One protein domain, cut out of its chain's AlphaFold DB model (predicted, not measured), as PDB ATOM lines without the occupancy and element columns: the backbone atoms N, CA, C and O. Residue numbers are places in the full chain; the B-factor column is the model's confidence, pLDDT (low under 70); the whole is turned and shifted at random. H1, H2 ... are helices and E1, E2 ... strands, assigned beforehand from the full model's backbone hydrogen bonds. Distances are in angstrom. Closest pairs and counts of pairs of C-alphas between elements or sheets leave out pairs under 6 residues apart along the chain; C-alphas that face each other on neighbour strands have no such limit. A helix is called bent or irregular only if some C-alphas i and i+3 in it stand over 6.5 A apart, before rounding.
ATOM      1  N   ALA A 172     -43.843 -73.651 117.532       96.44
ATOM      2  CA  ALA A 172     -44.910 -72.937 116.833       96.44
ATOM      3  C   ALA A 172     -45.419 -71.728 117.636       96.44
ATOM      4  O   ALA A 172     -45.597 -70.655 117.059       96.44
ATOM      5  N   LEU A 173     -45.572 -71.872 118.955       96.44
ATOM      6  CA  LEU A 173     -45.939 -70.775 119.852       96.44
ATOM      7  C   LEU A 173     -44.837 -69.717 119.943       96.44
ATOM      8  O   LEU A 173     -45.123 -68.528 119.862       96.44
ATOM      9  N   GLU A 174     -43.569 -70.120 120.054       97.56
ATOM     10  CA  GLU A 174     -42.432 -69.191 120.021       97.56
ATOM     11  C   GLU A 174     -42.415 -68.374 118.724       97.56
ATOM     12  O   GLU A 174     -42.182 -67.166 118.760       97.56
ATOM     13  N   LYS A 175     -42.723 -69.010 117.586       97.88
ATOM     14  CA  LYS A 175     -42.853 -68.336 116.287       97.88
ATOM     15  C   LYS A 175     -43.948 -67.271 116.323       97.88
ATOM     16  O   LYS A 175     -43.713 -66.146 115.891       97.88
ATOM     17  N   GLU A 176     -45.129 -67.601 116.841       97.50
ATOM     18  CA  GLU A 176     -46.249 -66.653 116.970       97.50
ATOM     19  C   GLU A 176     -45.932 -65.503 117.927       97.50
ATOM     20  O   GLU A 176     -46.219 -64.349 117.622       97.50
ATOM     21  N   VAL A 177     -45.275 -65.792 119.051       97.44
ATOM     22  CA  VAL A 177     -44.824 -64.770 120.002       97.44
ATOM     23  C   VAL A 177     -43.834 -63.812 119.344       97.44
ATOM     24  O   VAL A 177     -43.958 -62.603 119.519       97.44
ATOM     25  N   GLU A 178     -42.856 -64.320 118.594       98.06
ATOM     26  CA  GLU A 178     -41.894 -63.466 117.892       98.06
ATOM     27  C   GLU A 178     -42.544 -62.672 116.756       98.06
ATOM     28  O   GLU A 178     -42.235 -61.496 116.602       98.06
ATOM     29  N   GLN A 179     -43.501 -63.247 116.023       98.00
ATOM     30  CA  GLN A 179     -44.271 -62.504 115.022       98.00
ATOM     31  C   GLN A 179     -45.061 -61.350 115.662       98.00
ATOM     32  O   GLN A 179     -44.882 -60.200 115.274       98.00
ATOM     33  N   ASN A 180     -45.817 -61.630 116.730       97.88
ATOM     34  CA  ASN A 180     -46.587 -60.619 117.459       97.88
ATOM     35  C   ASN A 180     -45.692 -59.529 118.075       97.88
ATOM     36  O   ASN A 180     -46.085 -58.365 118.148       97.88
ATOM     37  N   LYS A 181     -44.482 -59.880 118.535       97.62
ATOM     38  CA  LYS A 181     -43.485 -58.887 118.972       97.62
ATOM     39  C   LYS A 181     -43.042 -58.004 117.810       97.62
ATOM     40  O   LYS A 181     -42.928 -56.798 118.007       97.62
ATOM     41  N   GLY A 182     -42.795 -58.591 116.639       97.75
ATOM     42  CA  GLY A 182     -42.462 -57.867 115.413       97.75
ATOM     43  C   GLY A 182     -43.533 -56.837 115.066       97.75
ATOM     44  O   GLY A 182     -43.232 -55.647 114.975       97.75
ATOM     45  N   ASP A 183     -44.790 -57.275 115.018       98.06
ATOM     46  CA  ASP A 183     -45.951 -56.418 114.760       98.06
ATOM     47  C   ASP A 183     -46.076 -55.298 115.801       98.06
ATOM     48  O   ASP A 183     -46.261 -54.130 115.459       98.06
ATOM     49  N   LEU A 184     -45.906 -55.621 117.088       97.56
ATOM     50  CA  LEU A 184     -45.953 -54.635 118.168       97.56
ATOM     51  C   LEU A 184     -44.847 -53.579 118.042       97.56
ATOM     52  O   LEU A 184     -45.084 -52.403 118.318       97.56
ATOM     53  N   TRP A 185     -43.629 -53.978 117.670       98.19
ATOM     54  CA  TRP A 185     -42.520 -53.045 117.477       98.19
ATOM     55  C   TRP A 185     -42.710 -52.169 116.247       98.19
ATOM     56  O   TRP A 185     -42.449 -50.968 116.327       98.19
ATOM     57  N   LYS A 186     -43.232 -52.743 115.163       97.62
ATOM     58  CA  LYS A 186     -43.611 -52.018 113.952       97.62
ATOM     59  C   LYS A 186     -44.674 -50.959 114.256       97.62
ATOM     60  O   LYS A 186     -44.493 -49.795 113.920       97.62
ATOM     61  N   LEU A 187     -45.716 -51.305 115.019       97.25
ATOM     62  CA  LEU A 187     -46.735 -50.349 115.483       97.25
ATOM     63  C   LEU A 187     -46.159 -49.217 116.349       97.25
ATOM     64  O   LEU A 187     -46.697 -48.112 116.362       97.25
ATOM     65  N   LYS A 188     -45.071 -49.478 117.078       96.62
ATOM     66  CA  LYS A 188     -44.348 -48.467 117.868       96.62
ATOM     67  C   LYS A 188     -43.357 -47.640 117.040       96.62
ATOM     68  O   LYS A 188     -42.726 -46.750 117.606       96.62
ATOM     69  N   GLY A 189     -43.181 -47.942 115.752       95.69
ATOM     70  CA  GLY A 189     -42.188 -47.308 114.882       95.69
ATOM     71  C   GLY A 189     -40.740 -47.689 115.206       95.69
ATOM     72  O   GLY A 189     -39.818 -46.950 114.872       95.69
ATOM     73  N   VAL A 190     -40.514 -48.815 115.892       96.62
ATOM     74  CA  VAL A 190     -39.168 -49.290 116.257       96.62
ATOM     75  C   VAL A 190     -38.747 -50.403 115.300       96.62
ATOM     76  O   VAL A 190     -38.702 -51.584 115.656       96.62
ATOM     77  N   GLU A 191     -38.434 -50.010 114.068       97.50
ATOM     78  CA  GLU A 191     -38.205 -50.926 112.944       97.50
ATOM     79  C   GLU A 191     -37.048 -51.910 113.175       97.50
ATOM     80  O   GLU A 191     -37.124 -53.075 112.793       97.50
ATOM     81  N   THR A 192     -35.988 -51.497 113.874       95.44
ATOM     82  CA  THR A 192     -34.845 -52.379 114.168       95.44
ATOM     83  C   THR A 192     -35.256 -53.572 115.038       95.44
ATOM     84  O   THR A 192     -34.836 -54.705 114.798       95.44
ATOM     85  N   ASN A 193     -36.127 -53.336 116.025       96.50
ATOM     86  CA  ASN A 193     -36.640 -54.397 116.888       96.50
ATOM     87  C   ASN A 193     -37.656 -55.268 116.141       96.50
ATOM     88  O   ASN A 193     -37.651 -56.488 116.314       96.50
ATOM     89  N   ALA A 194     -38.485 -54.653 115.290       98.06
ATOM     90  CA  ALA A 194     -39.423 -55.373 114.437       98.06
ATOM     91  C   ALA A 194     -38.687 -56.357 113.514       98.06
ATOM     92  O   ALA A 194     -39.005 -57.547 113.497       98.06
ATOM     93  N   LEU A 195     -37.628 -55.888 112.843       98.31
ATOM     94  CA  LEU A 195     -36.790 -56.697 111.959       98.31
ATOM     95  C   LEU A 195     -36.213 -57.917 112.682       98.31
ATOM     96  O   LEU A 195     -36.327 -59.040 112.192       98.31
ATOM     97  N   SER A 196     -35.614 -57.711 113.859       97.69
ATOM     98  CA  SER A 196     -35.019 -58.797 114.647       97.69
ATOM     99  C   SER A 196     -36.046 -59.884 114.996       97.69
ATOM    100  O   SER A 196     -35.784 -61.080 114.827       97.69
ATOM    101  N   SER A 197     -37.248 -59.472 115.407       98.06
ATOM    102  CA  SER A 197     -38.353 -60.378 115.722       98.06
ATOM    103  C   SER A 197     -38.872 -61.137 114.493       98.06
ATOM    104  O   SER A 197     -39.017 -62.361 114.558       98.06
ATOM    105  N   PHE A 198     -39.064 -60.477 113.347       98.56
ATOM    106  CA  PHE A 198     -39.494 -61.157 112.117       98.56
ATOM    107  C   PHE A 198     -38.441 -62.130 111.573       98.56
ATOM    108  O   PHE A 198     -38.779 -63.240 111.154       98.56
ATOM    109  N   ILE A 199     -37.153 -61.783 111.651       98.12
ATOM    110  CA  ILE A 199     -36.051 -62.695 111.313       98.12
ATOM    111  C   ILE A 199     -36.117 -63.952 112.186       98.12
ATOM    112  O   ILE A 199     -36.057 -65.072 111.673       98.12
ATOM    113  N   ARG A 200     -36.268 -63.788 113.507       98.12
ATOM    114  CA  ARG A 200     -36.352 -64.918 114.442       98.12
ATOM    115  C   ARG A 200     -37.575 -65.793 114.168       98.12
ATOM    116  O   ARG A 200     -37.437 -67.015 114.125       98.12
ATOM    117  N   SER A 201     -38.733 -65.182 113.928       98.19
ATOM    118  CA  SER A 201     -39.957 -65.889 113.537       98.19
ATOM    119  C   SER A 201     -39.761 -66.693 112.244       98.19
ATOM    120  O   SER A 201     -40.135 -67.865 112.173       98.19
ATOM    121  N   THR A 202     -39.059 -66.126 111.258       97.75
ATOM    122  CA  THR A 202     -38.754 -66.814 109.995       97.75
ATOM    123  C   THR A 202     -37.870 -68.044 110.205       97.75
ATOM    124  O   THR A 202     -38.155 -69.102 109.650       97.75
ATOM    125  N   PHE A 203     -36.829 -67.958 111.043       97.56
ATOM    126  CA  PHE A 203     -36.013 -69.133 111.376       97.56
ATOM    127  C   PHE A 203     -36.834 -70.234 112.052       97.56
ATOM    128  O   PHE A 203     -36.714 -71.396 111.669       97.56
ATOM    129  N   LEU A 204     -37.702 -69.880 113.006       97.50
ATOM    130  CA  LEU A 204     -38.576 -70.849 113.674       97.50
ATOM    131  C   LEU A 204     -39.547 -71.512 112.683       97.50
ATOM    132  O   LEU A 204     -39.769 -72.719 112.751       97.50
ATOM    133  N   GLN A 205     -40.075 -70.748 111.725       96.31
ATOM    134  CA  GLN A 205     -40.949 -71.250 110.665       96.31
ATOM    135  C   GLN A 205     -40.212 -72.210 109.706       96.31
ATOM    136  O   GLN A 205     -40.754 -73.267 109.373       96.31
ATOM    137  N   LEU A 206     -38.962 -71.905 109.327       95.62
ATOM    138  CA  LEU A 206     -38.114 -72.812 108.537       95.62
ATOM    139  C   LEU A 206     -37.793 -74.100 109.301       95.62
ATOM    140  O   LEU A 206     -37.857 -75.185 108.736       95.62
ATOM    141  N   GLU A 207     -37.493 -74.006 110.597       94.94
ATOM    142  CA  GLU A 207     -37.243 -75.177 111.447       94.94
ATOM    143  C   GLU A 207     -38.479 -76.075 111.631       94.94
ATOM    144  O   GLU A 207     -38.341 -77.242 112.006       94.94
ATOM    145  N   LEU A 208     -39.678 -75.541 111.389       95.44
ATOM    146  CA  LEU A 208     -40.938 -76.285 111.343       95.44
ATOM    147  C   LEU A 208     -41.251 -76.841 109.942       95.44
ATOM    148  O   LEU A 208     -42.307 -77.445 109.767       95.44
ATOM    149  N   ASN A 209     -40.359 -76.652 108.960       94.88
ATOM    150  CA  ASN A 209     -40.552 -76.996 107.547       94.88
ATOM    151  C   ASN A 209     -41.833 -76.388 106.953       94.88
ATOM    152  O   ASN A 209     -42.553 -77.040 106.196       94.88
ATOM    153  N   ARG A 210     -42.146 -75.146 107.330       93.31
ATOM    154  CA  ARG A 210     -43.314 -74.417 106.832       93.31
ATOM    155  C   ARG A 210     -42.883 -73.297 105.898       93.31
ATOM    156  O   ARG A 210     -41.767 -72.791 105.984       93.31
ATOM    157  N   ASP A 211     -43.799 -72.892 105.028       93.56
ATOM    158  CA  ASP A 211     -43.565 -71.762 104.138       93.56
ATOM    159  C   ASP A 211     -43.438 -70.448 104.929       93.56
ATOM    160  O   ASP A 211     -44.125 -70.227 105.933       93.56
ATOM    161  N   VAL A 212     -42.529 -69.592 104.470       96.12
ATOM    162  CA  VAL A 212     -42.138 -68.322 105.093       96.12
ATOM    163  C   VAL A 212     -42.625 -67.102 104.320       96.12
ATOM    164  O   VAL A 212     -42.360 -65.977 104.741       96.12
ATOM    165  N   GLN A 213     -43.348 -67.308 103.215       94.44
ATOM    166  CA  GLN A 213     -43.762 -66.260 102.283       94.44
ATOM    167  C   GLN A 213     -44.298 -64.997 102.971       94.44
ATOM    168  O   GLN A 213     -43.927 -63.893 102.574       94.44
ATOM    169  N   TYR A 214     -45.182 -65.149 103.960       95.19
ATOM    170  CA  TYR A 214     -45.827 -64.023 104.639       95.19
ATOM    171  C   TYR A 214     -44.843 -63.239 105.510       95.19
ATOM    172  O   TYR A 214     -44.706 -62.038 105.320       95.19
ATOM    173  N   ILE A 215     -44.066 -63.925 106.354       96.81
ATOM    174  CA  ILE A 215     -43.099 -63.278 107.257       96.81
ATOM    175  C   ILE A 215     -41.981 -62.591 106.456       96.81
ATOM    176  O   ILE A 215     -41.467 -61.546 106.846       96.81
ATOM    177  N   MET A 216     -41.624 -63.131 105.284       96.81
ATOM    178  CA  MET A 216     -40.678 -62.465 104.385       96.81
ATOM    179  C   MET A 216     -41.195 -61.128 103.844       96.81
ATOM    180  O   MET A 216     -40.385 -60.228 103.633       96.81
ATOM    181  N   ASN A 217     -42.507 -60.975 103.630       97.75
ATOM    182  CA  ASN A 217     -43.069 -59.676 103.250       97.75
ATOM    183  C   ASN A 217     -42.910 -58.664 104.385       97.75
ATOM    184  O   ASN A 217     -42.515 -57.534 104.117       97.75
ATOM    185  N   ASP A 218     -43.135 -59.088 105.630       98.19
ATOM    186  CA  ASP A 218     -42.972 -58.224 106.802       98.19
ATOM    187  C   ASP A 218     -41.511 -57.771 106.956       98.19
ATOM    188  O   ASP A 218     -41.241 -56.595 107.192       98.19
ATOM    189  N   ILE A 219     -40.546 -58.675 106.730       98.31
ATOM    190  CA  ILE A 219     -39.113 -58.327 106.692       98.31
ATOM    191  C   ILE A 219     -38.829 -57.288 105.604       98.31
ATOM    192  O   ILE A 219     -38.112 -56.321 105.854       98.31
ATOM    193  N   ILE A 220     -39.352 -57.494 104.393       98.31
ATOM    194  CA  ILE A 220     -39.148 -56.589 103.256       98.31
ATOM    195  C   ILE A 220     -39.702 -55.197 103.568       98.31
ATOM    196  O   ILE A 220     -38.998 -54.214 103.359       98.31
ATOM    197  N   GLU A 221     -40.914 -55.114 104.111       98.12
ATOM    198  CA  GLU A 221     -41.557 -53.845 104.462       98.12
ATOM    199  C   GLU A 221     -40.763 -53.085 105.537       98.12
ATOM    200  O   GLU A 221     -40.477 -51.899 105.389       98.12
ATOM    201  N   VAL A 222     -40.316 -53.779 106.589       98.12
ATOM    202  CA  VAL A 222     -39.470 -53.177 107.630       98.12
ATOM    203  C   VAL A 222     -38.125 -52.708 107.056       98.12
ATOM    204  O   VAL A 222     -37.623 -51.640 107.409       98.12
ATOM    205  N   LEU A 223     -37.530 -53.472 106.133       98.12
ATOM    206  CA  LEU A 223     -36.289 -53.085 105.460       98.12
ATOM    207  C   LEU A 223     -36.463 -51.878 104.527       98.12
ATOM    208  O   LEU A 223     -35.510 -51.119 104.359       98.12
ATOM    209  N   GLU A 224     -37.631 -51.678 103.920       97.50
ATOM    210  CA  GLU A 224     -37.920 -50.483 103.113       97.50
ATOM    211  C   GLU A 224     -37.911 -49.210 103.979       97.50
ATOM    212  O   GLU A 224     -37.399 -48.182 103.534       97.50
ATOM    213  N   ASN A 225     -38.348 -49.307 105.240       97.31
ATOM    214  CA  ASN A 225     -38.416 -48.183 106.182       97.31
ATOM    215  C   ASN A 225     -37.122 -47.940 106.984       97.31
ATOM    216  O   ASN A 225     -36.936 -46.865 107.551       97.31
ATOM    217  N   LEU A 226     -36.215 -48.918 107.056       96.31
ATOM    218  CA  LEU A 226     -34.955 -48.784 107.795       96.31
ATOM    219  C   LEU A 226     -33.903 -47.990 107.014       96.31
ATOM    220  O   LEU A 226     -33.539 -48.357 105.901       96.31
ATOM    221  N   GLU A 227     -33.305 -46.967 107.619       95.62
ATOM    222  CA  GLU A 227     -32.165 -46.257 107.014       95.62
ATOM    223  C   GLU A 227     -30.839 -47.011 107.197       95.62
ATOM    224  O   GLU A 227     -29.996 -47.043 106.301       95.62
ATOM    225  N   GLU A 228     -30.678 -47.662 108.348       94.75
ATOM    226  CA  GLU A 228     -29.477 -48.379 108.773       94.75
ATOM    227  C   GLU A 228     -29.834 -49.752 109.359       94.75
ATOM    228  O   GLU A 228     -30.975 -49.996 109.751       94.75
ATOM    229  N   ILE A 229     -28.859 -50.661 109.423       96.25
ATOM    230  CA  ILE A 229     -29.052 -52.007 109.971       96.25
ATOM    231  C   ILE A 229     -27.972 -52.343 110.999       96.25
ATOM    232  O   ILE A 229     -26.796 -52.007 110.842       96.25
ATOM    233  N   ASP A 230     -28.354 -53.030 112.070       95.19
ATOM    234  CA  ASP A 230     -27.381 -53.541 113.024       95.19
ATOM    235  C   ASP A 230     -26.653 -54.781 112.466       95.19
ATOM    236  O   ASP A 230     -27.176 -55.558 111.661       95.19
ATOM    237  N   SER A 231     -25.415 -54.983 112.908       95.31
ATOM    238  CA  SER A 231     -24.551 -56.083 112.467       95.31
ATOM    239  C   SER A 231     -25.163 -57.463 112.702       95.31
ATOM    240  O   SER A 231     -24.996 -58.370 111.881       95.31
ATOM    241  N   HIS A 232     -25.887 -57.640 113.810       95.44
ATOM    242  CA  HIS A 232     -26.484 -58.922 114.152       95.44
ATOM    243  C   HIS A 232     -27.600 -59.276 113.164       95.44
ATOM    244  O   HIS A 232     -27.561 -60.356 112.566       95.44
ATOM    245  N   SER A 233     -28.525 -58.348 112.911       96.69
ATOM    246  CA  SER A 233     -29.592 -58.511 111.919       96.69
ATOM    247  C   SER A 233     -29.035 -58.678 110.507       96.69
ATOM    248  O   SER A 233     -29.471 -59.575 109.789       96.69
ATOM    249  N   TYR A 234     -28.003 -57.915 110.122       97.00
ATOM    250  CA  TYR A 234     -27.336 -58.080 108.824       97.00
ATOM    251  C   TYR A 234     -26.801 -59.509 108.636       97.00
ATOM    252  O   TYR A 234     -27.012 -60.147 107.600       97.00
ATOM    253  N   ASN A 235     -26.102 -60.041 109.641       96.50
ATOM    254  CA  ASN A 235     -25.557 -61.396 109.583       96.50
ATOM    255  C   ASN A 235     -26.667 -62.448 109.539       96.50
ATOM    256  O   ASN A 235     -26.573 -63.405 108.769       96.50
ATOM    257  N   LYS A 236     -27.742 -62.241 110.302       97.81
ATOM    258  CA  LYS A 236     -28.899 -63.132 110.313       97.81
ATOM    259  C   LYS A 236     -29.675 -63.127 108.998       97.81
ATOM    260  O   LYS A 236     -30.084 -64.197 108.565       97.81
ATOM    261  N   LEU A 237     -29.799 -61.993 108.311       97.50
ATOM    262  CA  LEU A 237     -30.402 -61.931 106.973       97.50
ATOM    263  C   LEU A 237     -29.563 -62.666 105.920       97.50
ATOM    264  O   LEU A 237     -30.123 -63.358 105.072       97.50
ATOM    265  N   ASN A 238     -28.229 -62.595 106.000       96.25
ATOM    266  CA  ASN A 238     -27.365 -63.408 105.128       96.25
ATOM    267  C   ASN A 238     -27.456 -64.904 105.429       96.25
ATOM    268  O   ASN A 238     -27.286 -65.728 104.535       96.25
ATOM    269  N   GLU A 239     -27.633 -65.276 106.695       97.06
ATOM    270  CA  GLU A 239     -27.877 -66.669 107.063       97.06
ATOM    271  C   GLU A 239     -29.238 -67.126 106.522       97.06
ATOM    272  O   GLU A 239     -29.341 -68.209 105.945       97.06
ATOM    273  N   LEU A 240     -30.262 -66.282 106.664       96.38
ATOM    274  CA  LEU A 240     -31.616 -66.554 106.208       96.38
ATOM    275  C   LEU A 240     -31.670 -66.740 104.689       96.38
ATOM    276  O   LEU A 240     -32.237 -67.727 104.227       96.38
ATOM    277  N   SER A 241     -31.009 -65.869 103.920       95.06
ATOM    278  CA  SER A 241     -31.000 -65.952 102.456       95.06
ATOM    279  C   SER A 241     -30.415 -67.260 101.924       95.06
ATOM    280  O   SER A 241     -30.884 -67.770 100.909       95.06
ATOM    281  N   LYS A 242     -29.455 -67.853 102.644       94.56
ATOM    282  CA  LYS A 242     -28.867 -69.162 102.315       94.56
ATOM    283  C   LYS A 242     -29.768 -70.349 102.657       94.56
ATOM    284  O   LYS A 242     -29.560 -71.426 102.109       94.56
ATOM    285  N   LYS A 243     -30.707 -70.186 103.594       93.00
ATOM    286  CA  LYS A 243     -31.613 -71.252 104.057       93.00
ATOM    287  C   LYS A 243     -32.972 -71.242 103.358       93.00
ATOM    288  O   LYS A 243     -33.705 -72.220 103.469       93.00
ATOM    289  N   THR A 244     -33.328 -70.159 102.670       85.56
ATOM    290  CA  THR A 244     -34.591 -70.077 101.928       85.56
ATOM    291  C   THR A 244     -34.653 -71.084 100.780       85.56
ATOM    292  O   THR A 244     -33.702 -71.246 100.024       85.56
ATOM    293  N   ILE A 245     -35.808 -71.734 100.650       84.50
ATOM    294  CA  ILE A 245     -36.143 -72.654  99.557       84.50
ATOM    295  C   ILE A 245     -36.453 -71.898  98.252       84.50
ATOM    296  O   ILE A 245     -36.855 -70.735  98.289       84.50
ATOM    297  N   GLU A 246     -36.325 -72.580  97.106       82.31
ATOM    298  CA  GLU A 246     -36.494 -71.995  95.756       82.31
ATOM    299  C   GLU A 246     -37.846 -71.281  95.572       82.31
ATOM    300  O   GLU A 246     -37.923 -70.271  94.876       82.31
ATOM    301  N   SER A 247     -38.908 -71.735  96.252       84.94
ATOM    302  CA  SER A 247     -40.240 -71.111  96.179       84.94
ATOM    303  C   SER A 247     -40.287 -69.667  96.691       84.94
ATOM    304  O   SER A 247     -41.219 -68.940  96.367       84.94
ATOM    305  N   ASN A 248     -39.295 -69.237  97.477       92.00
ATOM    306  CA  ASN A 248     -39.214 -67.894  98.050       92.00
ATOM    307  C   ASN A 248     -38.091 -67.041  97.435       92.00
ATOM    308  O   ASN A 248     -37.784 -65.965  97.946       92.00
ATOM    309  N   LYS A 249     -37.495 -67.492  96.325       93.31
ATOM    310  CA  LYS A 249     -36.320 -66.867  95.704       93.31
ATOM    311  C   LYS A 249     -36.498 -65.384  95.387       93.31
ATOM    312  O   LYS A 249     -35.645 -64.591  95.764       93.31
ATOM    313  N   GLU A 250     -37.617 -65.003  94.774       95.88
ATOM    314  CA  GLU A 250     -37.908 -63.602  94.431       95.88
ATOM    315  C   GLU A 250     -37.902 -62.703  95.678       95.88
ATOM    316  O   GLU A 250     -37.286 -61.636  95.698       95.88
ATOM    317  N   LYS A 251     -38.524 -63.164  96.770       96.31
ATOM    318  CA  LYS A 251     -38.540 -62.429  98.042       96.31
ATOM    319  C   LYS A 251     -37.157 -62.379  98.674       96.31
ATOM    320  O   LYS A 251     -36.779 -61.344  99.217       96.31
ATOM    321  N   THR A 252     -36.388 -63.461  98.588       96.25
ATOM    322  CA  THR A 252     -35.002 -63.496  99.061       96.25
ATOM    323  C   THR A 252     -34.131 -62.501  98.301       96.25
ATOM    324  O   THR A 252     -33.379 -61.758  98.925       96.25
ATOM    325  N   GLU A 253     -34.252 -62.432  96.978       96.56
ATOM    326  CA  GLU A 253     -33.522 -61.478  96.139       96.56
ATOM    327  C   GLU A 253     -33.917 -60.033  96.462       96.56
ATOM    328  O   GLU A 253     -33.037 -59.195  96.684       96.56
ATOM    329  N   LYS A 254     -35.224 -59.753  96.599       97.56
ATOM    330  CA  LYS A 254     -35.712 -58.433  97.024       97.56
ATOM    331  C   LYS A 254     -35.160 -58.056  98.400       97.56
ATOM    332  O   LYS A 254     -34.580 -56.983  98.549       97.56
ATOM    333  N   MET A 255     -35.259 -58.948  99.384       97.19
ATOM    334  CA  MET A 255     -34.694 -58.755 100.722       97.19
ATOM    335  C   MET A 255     -33.193 -58.435 100.651       97.19
ATOM    336  O   MET A 255     -32.763 -57.445 101.241       97.19
ATOM    337  N   ILE A 256     -32.406 -59.214  99.894       97.00
ATOM    338  CA  ILE A 256     -30.964 -58.978  99.697       97.00
ATOM    339  C   ILE A 256     -30.703 -57.585  99.128       97.00
ATOM    340  O   ILE A 256     -29.844 -56.877  99.652       97.00
ATOM    341  N   SER A 257     -31.442 -57.180  98.093       96.81
ATOM    342  CA  SER A 257     -31.272 -55.857  97.480       96.81
ATOM    343  C   SER A 257     -31.524 -54.714  98.467       96.81
ATOM    344  O   SER A 257     -30.844 -53.694  98.409       96.81
ATOM    345  N   LEU A 258     -32.436 -54.906  99.428       97.06
ATOM    346  CA  LEU A 258     -32.792 -53.877 100.398       97.06
ATOM    347  C   LEU A 258     -31.750 -53.702 101.501       97.06
ATOM    348  O   LEU A 258     -31.476 -52.564 101.871       97.06
ATOM    349  N   TYR A 259     -31.174 -54.778 102.055       95.81
ATOM    350  CA  TYR A 259     -30.258 -54.646 103.201       95.81
ATOM    351  C   TYR A 259     -28.779 -54.541 102.818       95.81
ATOM    352  O   TYR A 259     -27.981 -54.049 103.618       95.81
ATOM    353  N   LYS A 260     -28.379 -55.023 101.633       94.56
ATOM    354  CA  LYS A 260     -26.958 -55.150 101.267       94.56
ATOM    355  C   LYS A 260     -26.234 -53.807 101.195       94.56
ATOM    356  O   LYS A 260     -25.068 -53.745 101.582       94.56
ATOM    357  N   ASP A 261     -26.942 -52.761 100.779       92.44
ATOM    358  CA  ASP A 261     -26.385 -51.419 100.580       92.44
ATOM    359  C   ASP A 261     -26.636 -50.479 101.771       92.44
ATOM    360  O   ASP A 261     -26.185 -49.332 101.767       92.44
ATOM    361  N   LYS A 262     -27.332 -50.948 102.818       94.69
ATOM    362  CA  LYS A 262     -27.567 -50.137 104.018       94.69
ATOM    363  C   LYS A 262     -26.291 -50.024 104.864       94.69
ATOM    364  O   LYS A 262     -25.542 -51.007 104.970       94.69
ATOM    365  N   PRO A 263     -26.045 -48.860 105.496       95.56
ATOM    366  CA  PRO A 263     -25.010 -48.700 106.509       95.56
ATOM    367  C   PRO A 263     -25.181 -49.708 107.650       95.56
ATOM    368  O   PRO A 263     -26.286 -49.881 108.170       95.56
ATOM    369  N   VAL A 264     -24.085 -50.365 108.038       95.31
ATOM    370  CA  VAL A 264     -24.084 -51.388 109.092       95.31
ATOM    371  C   VAL A 264     -23.361 -50.888 110.335       95.31
ATOM    372  O   VAL A 264     -22.200 -50.471 110.252       95.31
ATOM    373  N   TYR A 265     -24.016 -51.003 111.492       93.12
ATOM    374  CA  TYR A 265     -23.492 -50.547 112.783       93.12
ATOM    375  C   TYR A 265     -23.445 -51.655 113.840       93.12
ATOM    376  O   TYR A 265     -24.221 -52.609 113.823       93.12
ATOM    377  N   GLU A 266     -22.533 -51.506 114.794       90.81
ATOM    378  CA  GLU A 266     -22.466 -52.272 116.034       90.81
ATOM    379  C   GLU A 266     -22.847 -51.368 117.205       90.81
ATOM    380  O   GLU A 266     -22.335 -50.252 117.327       90.81
ATOM    381  N   TYR A 267     -23.723 -51.856 118.078       84.44
ATOM    382  CA  TYR A 267     -24.028 -51.195 119.339       84.44
ATOM    383  C   TYR A 267     -23.118 -51.770 120.417       84.44
ATOM    384  O   TYR A 267     -23.217 -52.951 120.751       84.44
ATOM    385  N   THR A 268     -22.225 -50.947 120.963       80.56
ATOM    386  CA  THR A 268     -21.359 -51.355 122.069       80.56
ATOM    387  C   THR A 268     -21.857 -50.761 123.380       80.56
ATOM    388  O   THR A 268     -22.091 -49.559 123.487       80.56
ATOM    389  N   ASN A 269     -21.976 -51.600 124.414       71.38
ATOM    390  CA  ASN A 269     -22.302 -51.152 125.776       71.38
ATOM    391  C   ASN A 269     -21.106 -50.492 126.484       71.38
ATOM    392  O   ASN A 269     -21.203 -50.084 127.639       71.38
ATOM    393  N   THR A 270     -19.960 -50.395 125.813       64.44
ATOM    394  CA  THR A 270     -18.796 -49.687 126.327       64.44
ATOM    395  C   THR A 270     -19.017 -48.188 126.175       64.44
ATOM    396  O   THR A 270     -19.088 -47.668 125.056       64.44
ATOM    397  N   SER A 271     -19.111 -47.498 127.314       59.12
ATOM    398  CA  SER A 271     -18.940 -46.048 127.366       59.12
ATOM    399  C   SER A 271     -17.637 -45.696 126.633       59.12
ATOM    400  O   SER A 271     -16.597 -46.269 126.966       59.12
ATOM    401  N   PRO A 284     -26.284 -46.389 124.435       74.75
ATOM    402  CA  PRO A 284     -25.325 -47.265 123.766       74.75
ATOM    403  C   PRO A 284     -24.570 -46.526 122.655       74.75
ATOM    404  O   PRO A 284     -25.163 -45.791 121.861       74.75
ATOM    405  N   SER A 285     -23.252 -46.725 122.593       79.69
ATOM    406  CA  SER A 285     -22.414 -46.102 121.573       79.69
ATOM    407  C   SER A 285     -22.549 -46.862 120.248       79.69
ATOM    408  O   SER A 285     -22.517 -48.095 120.214       79.69
ATOM    409  N   LYS A 286     -22.735 -46.125 119.144       85.44
ATOM    410  CA  LYS A 286     -22.810 -46.679 117.783       85.44
ATOM    411  C   LYS A 286     -21.423 -46.683 117.145       85.44
ATOM    412  O   LYS A 286     -20.818 -45.624 116.973       85.44
ATOM    413  N   ARG A 287     -20.935 -47.855 116.738       86.06
ATOM    414  CA  ARG A 287     -19.703 -48.021 115.957       86.06
ATOM    415  C   ARG A 287     -20.052 -48.447 114.536       86.06
ATOM    416  O   ARG A 287     -20.692 -49.468 114.324       86.06
ATOM    417  N   TYR A 288     -19.621 -47.675 113.549       87.19
ATOM    418  CA  TYR A 288     -19.801 -48.026 112.143       87.19
ATOM    419  C   TYR A 288     -18.895 -49.205 111.741       87.19
ATOM    420  O   TYR A 288     -17.725 -49.245 112.130       87.19
ATOM    421  N   ILE A 289     -19.427 -50.129 110.935       89.06
ATOM    422  CA  ILE A 289     -18.703 -51.305 110.434       89.06
ATOM    423  C   ILE A 289     -18.455 -51.211 108.924       89.06
ATOM    424  O   ILE A 289     -17.310 -51.341 108.492       89.06
ATOM    425  N   LYS A 290     -19.509 -51.032 108.109       86.88
ATOM    426  CA  LYS A 290     -19.421 -51.060 106.632       86.88
ATOM    427  C   LYS A 290     -20.581 -50.335 105.920       86.88
ATOM    428  O   LYS A 290     -21.603 -50.063 106.544       86.88
ATOM    429  N   ASN A 291     -20.402 -50.070 104.617       81.00
ATOM    430  CA  ASN A 291     -21.301 -49.325 103.718       81.00
ATOM    431  C   ASN A 291     -21.557 -47.850 104.103       81.00
ATOM    432  O   ASN A 291     -22.699 -47.409 104.200       81.00
TER     433      ASN A 291
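What this domain is: This is residues 172 to 271 and 284 to 291 of the 293 residues of an uncharacterized protein of Polaribacter sp. Hel1_85 (UniProt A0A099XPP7). Five helices stand in an up-and-down bundle, and a small ribbon of two antiparallel strands, E1 and E2, sits at one end of it. H2, H3, H5 and H4 make a ring of four, and H1 packs on H2 as a fifth helix on the ring's side. The printed part has 108 residues, with named elements in the order H1, H2, H3, H4, H5, E1, E2; the class is mostly helix. It is compact, with a radius of gyration of the C-alphas of 13.6 A, and elongated, spanning 42 by 26 by 21 A.

Where its parts are: H1 is residues 172 to 187, 22.7 A long, and begins at C-alpha 172 (-44.910, -72.937, 116.833). H2, residues 191 to 207, is the longest helix at 24.3 A. H3 is residues 213 to 225, 19.2 A, and H4 is residues 231 to 243, 18.7 A. H5, residues 246 to 260, is 20.1 A long and irregular: C-alphas 247 and 250 are 8.1 A apart. E1 is residues 264 to 268, and E2, residues 285 to 290, ends at C-alpha 290 (-19.421, -51.060, 106.632).

How they stand to each other: H2 is the hub. It touches H1, opposite ways at a shallow tilt of 19 degrees, the closest C-alphas being those of Gly 182 and Ala 194, 4.1 A apart; the two form a helical hairpin. H2 and H3, another helical hairpin, touch with the C-alphas of Glu 191 and Val 222 closest, at 5.9 A. H2 touches H4, the same way at a shallow tilt of 30 degrees, closest at the C-alphas of Ser 196 and Ser 233, 6.1 A. H5 touches H3, closest at the C-alphas of Ile 220 and Met 255, 5.6 A. H5 also touches H4, closest at the C-alphas of Ser 241 and Thr 252, 5.8 A, as a helical hairpin. H3 and H4 are apart, and so are H2 and H5. Every O i to N i+4 pair is within hydrogen-bond range in H1, H2 and H3, against 8 of 9 in H4 and 9 of 11 in H5. E1 and E2 are antiparallel neighbours, with N 266 and O 287 at 2.8 A and N 264 and O 290 at 2.9 A. Residues 229 to 230 pair in parallel with residues 264 to 265 of E1. The closest C-alphas of H4 and E1, those of Ser 231 and Glu 266, are 5.6 A apart.

The domain as a whole: The two C-alphas farthest apart, those of Ser 247 and Ser 271, are 45.3 A apart. Residues 272 to 283 are not printed, and C-alphas 271 and 284 are 7.4 A apart across the cut. Of the links that are printed whole, each is tight; E1 to E2 is the link across the cut. The mean pLDDT of the printed part is 93.9, and residues 270 to 271 are under 70.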